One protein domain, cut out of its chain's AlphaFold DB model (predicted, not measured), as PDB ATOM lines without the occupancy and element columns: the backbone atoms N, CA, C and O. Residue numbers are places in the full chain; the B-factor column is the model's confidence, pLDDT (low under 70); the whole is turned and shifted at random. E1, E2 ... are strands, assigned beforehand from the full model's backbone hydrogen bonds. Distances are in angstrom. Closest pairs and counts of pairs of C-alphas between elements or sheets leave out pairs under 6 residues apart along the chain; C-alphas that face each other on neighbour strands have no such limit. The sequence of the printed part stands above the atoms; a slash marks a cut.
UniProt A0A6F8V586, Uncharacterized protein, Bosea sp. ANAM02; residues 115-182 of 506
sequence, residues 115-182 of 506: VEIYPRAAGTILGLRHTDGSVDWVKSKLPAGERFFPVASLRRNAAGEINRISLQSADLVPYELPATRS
ATOM      1  N   VAL A 115      41.120  27.749  41.571       70.12
ATOM      2  CA  VAL A 115      40.581  29.004  42.105       70.12
ATOM      3  C   VAL A 115      40.402  30.010  40.980       70.12
ATOM      4  O   VAL A 115      41.371  30.454  40.371       70.12
ATOM      5  N   GLU A 116      39.163  30.429  40.767       68.31
ATOM      6  CA  GLU A 116      38.789  31.498  39.850       68.31
ATOM      7  C   GLU A 116      38.516  32.783  40.642       68.31
ATOM      8  O   GLU A 116      37.848  32.758  41.680       68.31
ATOM      9  N   ILE A 117      39.031  33.921  40.168       62.56
ATOM     10  CA  ILE A 117      38.952  35.206  40.875       62.56
ATOM     11  C   ILE A 117      38.270  36.246  39.991       62.56
ATOM     12  O   ILE A 117      38.758  36.584  38.917       62.56
ATOM     13  N   TYR A 118      37.171  36.811  40.489       65.06
ATOM     14  CA  TYR A 118      36.372  37.825  39.809       65.06
ATOM     15  C   TYR A 118      36.274  39.086  40.676       65.06
ATOM     16  O   TYR A 118      35.385  39.198  41.531       65.06
ATOM     17  N   PRO A 119      37.182  40.060  40.491       59.56
ATOM     18  CA  PRO A 119      37.136  41.330  41.208       59.56
ATOM     19  C   PRO A 119      35.813  42.069  40.960       59.56
ATOM     20  O   PRO A 119      35.304  42.095  39.837       59.56
ATOM     21  N   ARG A 120      35.238  42.665  42.011       64.75
ATOM     22  CA  ARG A 120      34.062  43.552  41.929       64.75
ATOM     23  C   ARG A 120      34.202  44.684  42.945       64.75
ATOM     24  O   ARG A 120      34.770  44.484  44.019       64.75
ATOM     25  N   ALA A 121      33.607  45.840  42.654       60.28
ATOM     26  CA  ALA A 121      33.657  47.017  43.528       60.28
ATOM     27  C   ALA A 121      33.135  46.738  44.954       60.28
ATOM     28  O   ALA A 121      33.694  47.207  45.941       60.28
ATOM     29  N   ALA A 122      32.086  45.916  45.071       63.62
ATOM     30  CA  ALA A 122      31.474  45.546  46.348       63.62
ATOM     31  C   ALA A 122      32.087  44.288  47.003       63.62
ATOM     32  O   ALA A 122      31.466  43.718  47.904       63.62
ATOM     33  N   GLY A 123      33.257  43.830  46.546       64.75
ATOM     34  CA  GLY A 123      33.955  42.635  47.033       64.75
ATOM     35  C   GLY A 123      34.087  41.543  45.969       64.75
ATOM     36  O   GLY A 123      33.174  41.327  45.182       64.75
ATOM     37  N   THR A 124      35.219  40.850  45.971       71.56
ATOM     38  CA  THR A 124      35.612  39.815  45.009       71.56
ATOM     39  C   THR A 124      34.725  38.574  45.099       71.56
ATOM     40  O   THR A 124      34.473  38.059  46.189       71.56
ATOM     41  N   ILE A 125      34.283  38.069  43.949       73.31
ATOM     42  CA  ILE A 125      33.647  36.754  43.831       73.31
ATOM     43  C   ILE A 125      34.741  35.735  43.497       73.31
ATOM     44  O   ILE A 125      35.568  35.971  42.622       73.31
ATOM     45  N   LEU A 126      34.774  34.626  44.225       77.31
ATOM     46  CA  LEU A 126      35.749  33.551  44.099       77.31
ATOM     47  C   LEU A 126      35.000  32.263  43.763       77.31
ATOM     48  O   LEU A 126      34.025  31.930  44.442       77.31
ATOM     49  N   GLY A 127      35.446  31.562  42.726       80.94
ATOM     50  CA  GLY A 127      34.960  30.236  42.359       80.94
ATOM     51  C   GLY A 127      35.987  29.187  42.755       80.94
ATOM     52  O   GLY A 127      37.143  29.293  42.361       80.94
ATOM     53  N   LEU A 128      35.595  28.193  43.552       84.19
ATOM     54  CA  LEU A 128      36.442  27.038  43.849       84.19
ATOM     55  C   LEU A 128      35.914  25.844  43.061       84.19
ATOM     56  O   LEU A 128      34.885  25.274  43.428       84.19
ATOM     57  N   ARG A 129      36.596  25.510  41.966       80.38
ATOM     58  CA  ARG A 129      36.234  24.425  41.058       80.38
ATOM     59  C   ARG A 129      36.833  23.115  41.543       80.38
ATOM     60  O   ARG A 129      38.048  22.936  41.551       80.38
ATOM     61  N   HIS A 130      35.968  22.194  41.934       84.00
ATOM     62  CA  HIS A 130      36.341  20.859  42.385       84.00
ATOM     63  C   HIS A 130      36.564  19.921  41.195       84.00
ATOM     64  O   HIS A 130      36.124  20.180  40.073       84.00
ATOM     65  N   THR A 131      37.223  18.789  41.434       79.38
ATOM     66  CA  THR A 131      37.516  17.793  40.387       79.38
ATOM     67  C   THR A 131      36.288  17.122  39.789       79.38
ATOM     68  O   THR A 131      36.364  16.582  38.691       79.38
ATOM     69  N   ASP A 132      35.159  17.141  40.496       84.56
ATOM     70  CA  ASP A 132      33.876  16.646  39.990       84.56
ATOM     71  C   ASP A 132      33.166  17.656  39.064       84.56
ATOM     72  O   ASP A 132      32.069  17.387  38.576       84.56
ATOM     73  N   GLY A 133      33.788  18.815  38.814       83.38
ATOM     74  CA  GLY A 133      33.256  19.896  37.988       83.38
ATOM     75  C   GLY A 133      32.307  20.841  38.725       83.38
ATOM     76  O   GLY A 133      31.891  21.844  38.138       83.38
ATOM     77  N   SER A 134      31.972  20.571  39.991       88.81
ATOM     78  CA  SER A 134      31.185  21.490  40.810       88.81
ATOM     79  C   SER A 134      32.006  22.724  41.194       88.81
ATOM     80  O   SER A 134      33.232  22.669  41.301       88.81
ATOM     81  N   VAL A 135      31.334  23.863  41.382       86.50
ATOM     82  CA  VAL A 135      31.981  25.125  41.767       86.50
ATOM     83  C   VAL A 135      31.276  25.715  42.979       86.50
ATOM     84  O   VAL A 135      30.074  25.990  42.935       86.50
ATOM     85  N   ASP A 136      32.027  25.941  44.056       91.25
ATOM     86  CA  ASP A 136      31.555  26.733  45.187       91.25
ATOM     87  C   ASP A 136      31.855  28.213  44.935       91.25
ATOM     88  O   ASP A 136      33.012  28.639  44.922       91.25
ATOM     89  N   TRP A 137      30.798  29.006  44.774       91.38
ATOM     90  CA  TRP A 137      30.893  30.453  44.618       91.38
ATOM     91  C   TRP A 137      30.797  31.152  45.968       91.38
ATOM     92  O   TRP A 137      29.840  30.968  46.731       91.38
ATOM     93  N   VAL A 138      31.785  31.990  46.265       90.25
ATOM     94  CA  VAL A 138      31.834  32.773  47.500       90.25
ATOM     95  C   VAL A 138      32.208  34.213  47.213       90.25
ATOM     96  O   VAL A 138      32.975  34.510  46.308       90.25
ATOM     97  N   LYS A 139      31.683  35.128  48.013       88.69
ATOM     98  CA  LYS A 139      32.054  36.536  47.999       88.69
ATOM     99  C   LYS A 139      32.953  36.819  49.194       88.69
ATOM    100  O   LYS A 139      32.605  36.471  50.323       88.69
ATOM    101  N   SER A 140      34.091  37.456  48.950       85.88
ATOM    102  CA  SER A 140      35.056  37.847  49.975       85.88
ATOM    103  C   SER A 140      35.743  39.166  49.612       85.88
ATOM    104  O   SER A 140      35.654  39.645  48.485       85.88
ATOM    105  N   LYS A 141      36.420  39.793  50.573       80.44
ATOM    106  CA  LYS A 141      37.186  41.022  50.350       80.44
ATOM    107  C   LYS A 141      38.672  40.686  50.357       80.44
ATOM    108  O   LYS A 141      39.258  40.551  51.430       80.44
ATOM    109  N   LEU A 142      39.262  40.559  49.169       67.81
ATOM    110  CA  LEU A 142      40.707  40.389  49.052       67.81
ATOM    111  C   LEU A 142      41.418  41.690  49.467       67.81
ATOM    112  O   LEU A 142      40.974  42.775  49.078       67.81
ATOM    113  N   PRO A 143      42.490  41.614  50.267       56.25
ATOM    114  CA  PRO A 143      43.352  42.761  50.517       56.25
ATOM    115  C   PRO A 143      44.112  43.124  49.233       56.25
ATOM    116  O   PRO A 143      44.653  42.255  48.553       56.25
ATOM    117  N   ALA A 144      44.117  44.412  48.882       49.84
ATOM    118  CA  ALA A 144      44.836  44.910  47.714       49.84
ATOM    119  C   ALA A 144      46.355  44.765  47.906       49.84
ATOM    120  O   ALA A 144      46.859  45.014  49.000       49.84
ATOM    121  N   GLY A 145      47.071  44.388  46.843       45.78
ATOM    122  CA  GLY A 145      48.536  44.272  46.832       45.78
ATOM    123  C   GLY A 145      49.109  42.995  47.459       45.78
ATOM    124  O   GLY A 145      50.310  42.762  47.358       45.78
ATOM    125  N   GLU A 146      48.276  42.149  48.066       50.12
ATOM    126  CA  GLU A 146      48.714  40.866  48.619       50.12
ATOM    127  C   GLU A 146      48.775  39.788  47.532       50.12
ATOM    128  O   GLU A 146      47.873  39.659  46.698       50.12
ATOM    129  N   ARG A 147      49.846  38.991  47.548       49.66
ATOM    130  CA  ARG A 147      50.049  37.883  46.607       49.66
ATOM    131  C   ARG A 147      49.577  36.572  47.229       49.66
ATOM    132  O   ARG A 147      50.019  36.192  48.315       49.66
ATOM    133  N   PHE A 148      48.729  35.853  46.498       57.31
ATOM    134  CA  PHE A 148      48.196  34.555  46.904       57.31
ATOM    135  C   PHE A 148      48.563  33.482  45.883       57.31
ATOM    136  O   PHE A 148      48.549  33.727  44.677       57.31
ATOM    137  N   PHE A 149      48.865  32.281  46.367       58.16
ATOM    138  CA  PHE A 149      48.922  31.096  45.520       58.16
ATOM    139  C   PHE A 149      47.500  30.640  45.160       58.16
ATOM    140  O   PHE A 149      46.567  30.889  45.931       58.16
ATOM    141  N   PRO A 150      47.315  29.920  44.038       63.78
ATOM    142  CA  PRO A 150      46.025  29.367  43.615       63.78
ATOM    143  C   PRO A 150      45.633  28.137  44.454       63.78
ATOM    144  O   PRO A 150      45.238  27.100  43.935       63.78
ATOM    145  N   VAL A 151      45.793  28.234  45.771       69.50
ATOM    146  CA  VAL A 151      45.429  27.209  46.742       69.50
ATOM    147  C   VAL A 151      44.445  27.847  47.705       69.50
ATOM    148  O   VAL A 151      44.807  28.735  48.483       69.50
ATOM    149  N   ALA A 152      43.195  27.392  47.641       80.94
ATOM    150  CA  ALA A 152      42.131  27.861  48.509       80.94
ATOM    151  C   ALA A 152      41.360  26.702  49.141       80.94
ATOM    152  O   ALA A 152      41.217  25.626  48.563       80.94
ATOM    153  N   SER A 153      40.820  26.941  50.333       85.88
ATOM    154  CA  SER A 153      39.871  26.032  50.974       85.88
ATOM    155  C   SER A 153      38.761  26.803  51.675       85.88
ATOM    156  O   SER A 153      38.950  27.939  52.116       85.88
ATOM    157  N   LEU A 154      37.582  26.192  51.777       89.81
ATOM    158  CA  LEU A 154      36.432  26.787  52.450       89.81
ATOM    159  C   LEU A 154      36.318  26.273  53.877       89.81
ATOM    160  O   LEU A 154      36.379  25.071  54.140       89.81
ATOM    161  N   ARG A 155      36.068  27.195  54.804       89.81
ATOM    162  CA  ARG A 155      35.663  26.881  56.171       89.81
ATOM    163  C   ARG A 155      34.153  27.003  56.277       89.81
ATOM    164  O   ARG A 155      33.549  27.969  55.803       89.81
ATOM    165  N   ARG A 156      33.558  26.012  56.936       90.19
ATOM    166  CA  ARG A 156      32.136  25.983  57.262       90.19
ATOM    167  C   ARG A 156      31.949  26.150  58.768       90.19
ATOM    168  O   ARG A 156      32.762  25.662  59.554       90.19
ATOM    169  N   ASN A 157      30.902  26.863  59.168       89.62
ATOM    170  CA  ASN A 157      30.511  26.994  60.570       89.62
ATOM    171  C   ASN A 157      29.858  25.691  61.086       89.62
ATOM    172  O   ASN A 157      29.683  24.726  60.340       89.62
ATOM    173  N   ALA A 158      29.466  25.662  62.364       89.31
ATOM    174  CA  ALA A 158      28.794  24.502  62.964       89.31
ATOM    175  C   ALA A 158      27.445  24.153  62.298       89.31
ATOM    176  O   ALA A 158      26.991  23.018  62.410       89.31
ATOM    177  N   ALA A 159      26.825  25.103  61.589       87.81
ATOM    178  CA  ALA A 159      25.605  24.896  60.813       87.81
ATOM    179  C   ALA A 159      25.873  24.394  59.376       87.81
ATOM    180  O   ALA A 159      24.933  24.171  58.619       87.81
ATOM    181  N   GLY A 160      27.142  24.198  58.985       87.19
ATOM    182  CA  GLY A 160      27.541  23.751  57.644       87.19
ATOM    183  C   GLY A 160      27.611  24.867  56.593       87.19
ATOM    184  O   GLY A 160      27.914  24.604  55.422       87.19
ATOM    185  N   GLU A 161      27.378  26.115  56.988       88.12
ATOM    186  CA  GLU A 161      27.402  27.271  56.095       88.12
ATOM    187  C   GLU A 161      28.830  27.776  55.904       88.12
ATOM    188  O   GLU A 161      29.613  27.834  56.852       88.12
ATOM    189  N   ILE A 162      29.167  28.181  54.680       90.94
ATOM    190  CA  ILE A 162      30.466  28.788  54.378       90.94
ATOM    191  C   ILE A 162      30.563  30.129  55.106       90.94
ATOM    192  O   ILE A 162      29.706  30.991  54.916       90.94
ATOM    193  N   ASN A 163      31.611  30.304  55.912       92.88
ATOM    194  CA  ASN A 163      31.848  31.545  56.654       92.88
ATOM    195  C   ASN A 163      33.242  32.147  56.434       92.88
ATOM    196  O   ASN A 163      33.436  33.341  56.683       92.88
ATOM    197  N   ARG A 164      34.223  31.353  55.985       93.25
ATOM    198  CA  ARG A 164      35.564  31.840  55.638       93.25
ATOM    199  C   ARG A 164      36.127  31.109  54.428       93.25
ATOM    200  O   ARG A 164      35.761  29.966  54.152       93.25
ATOM    201  N   ILE A 165      37.041  31.779  53.745       90.69
ATOM    202  CA  ILE A 165      37.936  31.197  52.753       90.69
ATOM    203  C   ILE A 165      39.372  31.352  53.251       90.69
ATOM    204  O   ILE A 165      39.772  32.431  53.684       90.69
ATOM    205  N   SER A 166      40.135  30.269  53.195       87.06
ATOM    206  CA  SER A 166      41.563  30.264  53.475       87.06
ATOM    207  C   SER A 166      42.314  30.276  52.156       87.06
ATOM    208  O   SER A 166      42.174  29.332  51.381       87.06
ATOM    209  N   LEU A 167      43.111  31.313  51.922       79.12
ATOM    210  CA  LEU A 167      44.012  31.437  50.774       79.12
ATOM    211  C   LEU A 167      45.448  31.212  51.228       79.12
ATOM    212  O   LEU A 167      45.823  31.646  52.311       79.12
ATOM    213  N   GLN A 168      46.273  30.569  50.415       72.25
ATOM    214  CA  GLN A 168      47.686  30.408  50.743       72.25
ATOM    215  C   GLN A 168      48.464  31.677  50.355       72.25
ATOM    216  O   GLN A 168      48.508  32.028  49.176       72.25
ATOM    217  N   SER A 169      49.074  32.376  51.318       64.19
ATOM    218  CA  SER A 169      49.904  33.556  51.029       64.19
ATOM    219  C   SER A 169      51.258  33.180  50.415       64.19
ATOM    220  O   SER A 169      51.684  32.024  50.495       64.19
ATOM    221  N   ALA A 170      51.964  34.169  49.853       55.00
ATOM    222  CA  ALA A 170      53.339  34.021  49.361       55.00
ATOM    223  C   ALA A 170      54.313  33.437  50.409       55.00
ATOM    224  O   ALA A 170      55.217  32.683  50.054       55.00
ATOM    225  N   ASP A 171      54.078  33.713  51.695       62.84
ATOM    226  CA  ASP A 171      54.873  33.196  52.820       62.84
ATOM    227  C   ASP A 171      54.462  31.780  53.257       62.84
ATOM    228  O   ASP A 171      54.892  31.283  54.297       62.84
ATOM    229  N   LEU A 172      53.596  31.127  52.478       60.38
ATOM    230  CA  LEU A 172      53.014  29.822  52.766       60.38
ATOM    231  C   LEU A 172      52.228  29.766  54.087       60.38
ATOM    232  O   LEU A 172      52.070  28.698  54.690       60.38
ATOM    233  N   VAL A 173      51.683  30.903  54.517       69.31
ATOM    234  CA  VAL A 173      50.807  30.983  55.685       69.31
ATOM    235  C   VAL A 173      49.351  31.044  55.210       69.31
ATOM    236  O   VAL A 173      49.029  31.842  54.327       69.31
ATOM    237  N   PRO A 174      48.445  30.234  55.789       74.44
ATOM    238  CA  PRO A 174      47.019  30.355  55.525       74.44
ATOM    239  C   PRO A 174      46.499  31.749  55.897       74.44
ATOM    240  O   PRO A 174      46.597  32.186  57.045       74.44
ATOM    241  N   TYR A 175      45.924  32.440  54.919       77.75
ATOM    242  CA  TYR A 175      45.315  33.753  55.047       77.75
ATOM    243  C   TYR A 175      43.789  33.618  55.050       77.75
ATOM    244  O   TYR A 175      43.157  33.326  54.034       77.75
ATOM    245  N   GLU A 176      43.191  33.796  56.226       88.62
ATOM    246  CA  GLU A 176      41.790  33.458  56.500       88.62
ATOM    247  C   GLU A 176      40.862  34.674  56.370       88.62
ATOM    248  O   GLU A 176      40.771  35.517  57.272       88.62
ATOM    249  N   LEU A 177      40.090  34.725  55.289       85.44
ATOM    250  CA  LEU A 177      39.177  35.817  54.963       85.44
ATOM    251  C   LEU A 177      37.717  35.463  55.265       85.44
ATOM    252  O   LEU A 177      37.290  34.347  54.977       85.44
ATOM    253  N   PRO A 178      36.902  36.399  55.789       93.44
ATOM    254  CA  PRO A 178      35.454  36.228  55.834       93.44
ATOM    255  C   PRO A 178      34.901  35.978  54.429       93.44
ATOM    256  O   PRO A 178      35.266  36.681  53.483       93.44
ATOM    257  N   ALA A 179      34.023  34.993  54.293       92.81
ATOM    258  CA  ALA A 179      33.406  34.652  53.022       92.81
ATOM    259  C   ALA A 179      31.930  34.319  53.220       92.81
ATOM    260  O   ALA A 179      31.556  33.670  54.195       92.81
ATOM    261  N   THR A 180      31.098  34.744  52.277       94.12
ATOM    262  CA  THR A 180      29.674  34.403  52.231       94.12
ATOM    263  C   THR A 180      29.370  33.707  50.920       94.12
ATOM    264  O   THR A 180      29.922  34.096  49.892       94.12
ATOM    265  N   ARG A 181      28.479  32.713  50.926       93.31
ATOM    266  CA  ARG A 181      28.032  32.064  49.687       93.31
ATOM    267  C   ARG A 181      27.528  33.114  48.690       93.31
ATOM    268  O   ARG A 181      26.858  34.068  49.081       93.31
ATOM    269  N   SER A 182      27.878  32.940  47.424       90.56
ATOM    270  CA  SER A 182      27.465  33.811  46.328       90.56
ATOM    271  C   SER A 182      26.951  32.979  45.159       90.56
ATOM    272  O   SER A 182      27.047  31.753  45.171       90.56
TER     273      SER A 182
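What this domain is: This is residues 115 to 182 of the 506 residues of an uncharacterized protein of Bosea sp. ANAM02 (UniProt A0A6F8V586). One sheet of six strands curls like part of a barrel and folds back on itself, E1, E2 and E3 making one leaf and E5 and E4 the other, with E6 as the hinge. Its edge strands E1 and E4 come near each other at Val 115 and Pro 150 without pairing. The printed part has 68 residues, with six named strands, E1 to E6, and no named helix; the sheet's order is E1 E2 E3 E6 E5 E4, all antiparallel, and the class is all strand. It is compact, with a radius of gyration of the C-alphas of 11.6 A and spans of 31 by 27 by 26 A.

How they stand to each other: Begin at E6, residues 174 to 181, which bends by 59 degrees at residue 178. Its residues 174 to 178 pair with E5, residues 162 to 169, where N 175 and O 167 are 2.7 A apart. Its residues 179 to 181 pair with E3, residues 135 to 140; look for N 139 and O 180, 2.8 A apart. Next to E3 is E2, residues 124 to 129, with N 126 and O 138 at 2.8 A, then the edge strand E1, residues 115 to 118, with N 116 and O 127 at 2.8 A. Beside E5 find the other edge strand, E4, residues 148 to 156, bending by 73 degrees at residue 151; N 153 and O 166 are 2.9 A apart. E1 E2 E3 and E4 E5 E6 are meanders, each strand the antiparallel neighbour of the one before; E3 E4 E5 E6 form a Greek key, a meander whose last strand, E6, pairs with E3. The closest C-alphas of E1 and E4, Val 115 and Pro 150, are 5.7 A apart.

Where its parts are: Find C-alpha 115 at (40.581, 29.004, 42.105), where E1 begins its 10.0 A; E2 spans 15.9 A and E3 15.4 A. E4 starts at C-alpha 148, (48.196, 34.555, 46.904), and runs 20.9 A; E5 spans 20.3 A. E6 runs 19.9 A to C-alpha 181 at (28.032, 32.064, 49.687).

The domain as a whole: The C-alphas farthest apart, Gly 145 and Ala 159, are 33.1 A apart. The printed part has no cut, and no link is long. Confidence is under 70 at residues 116 to 123, 142 to 151 and 169 to 173.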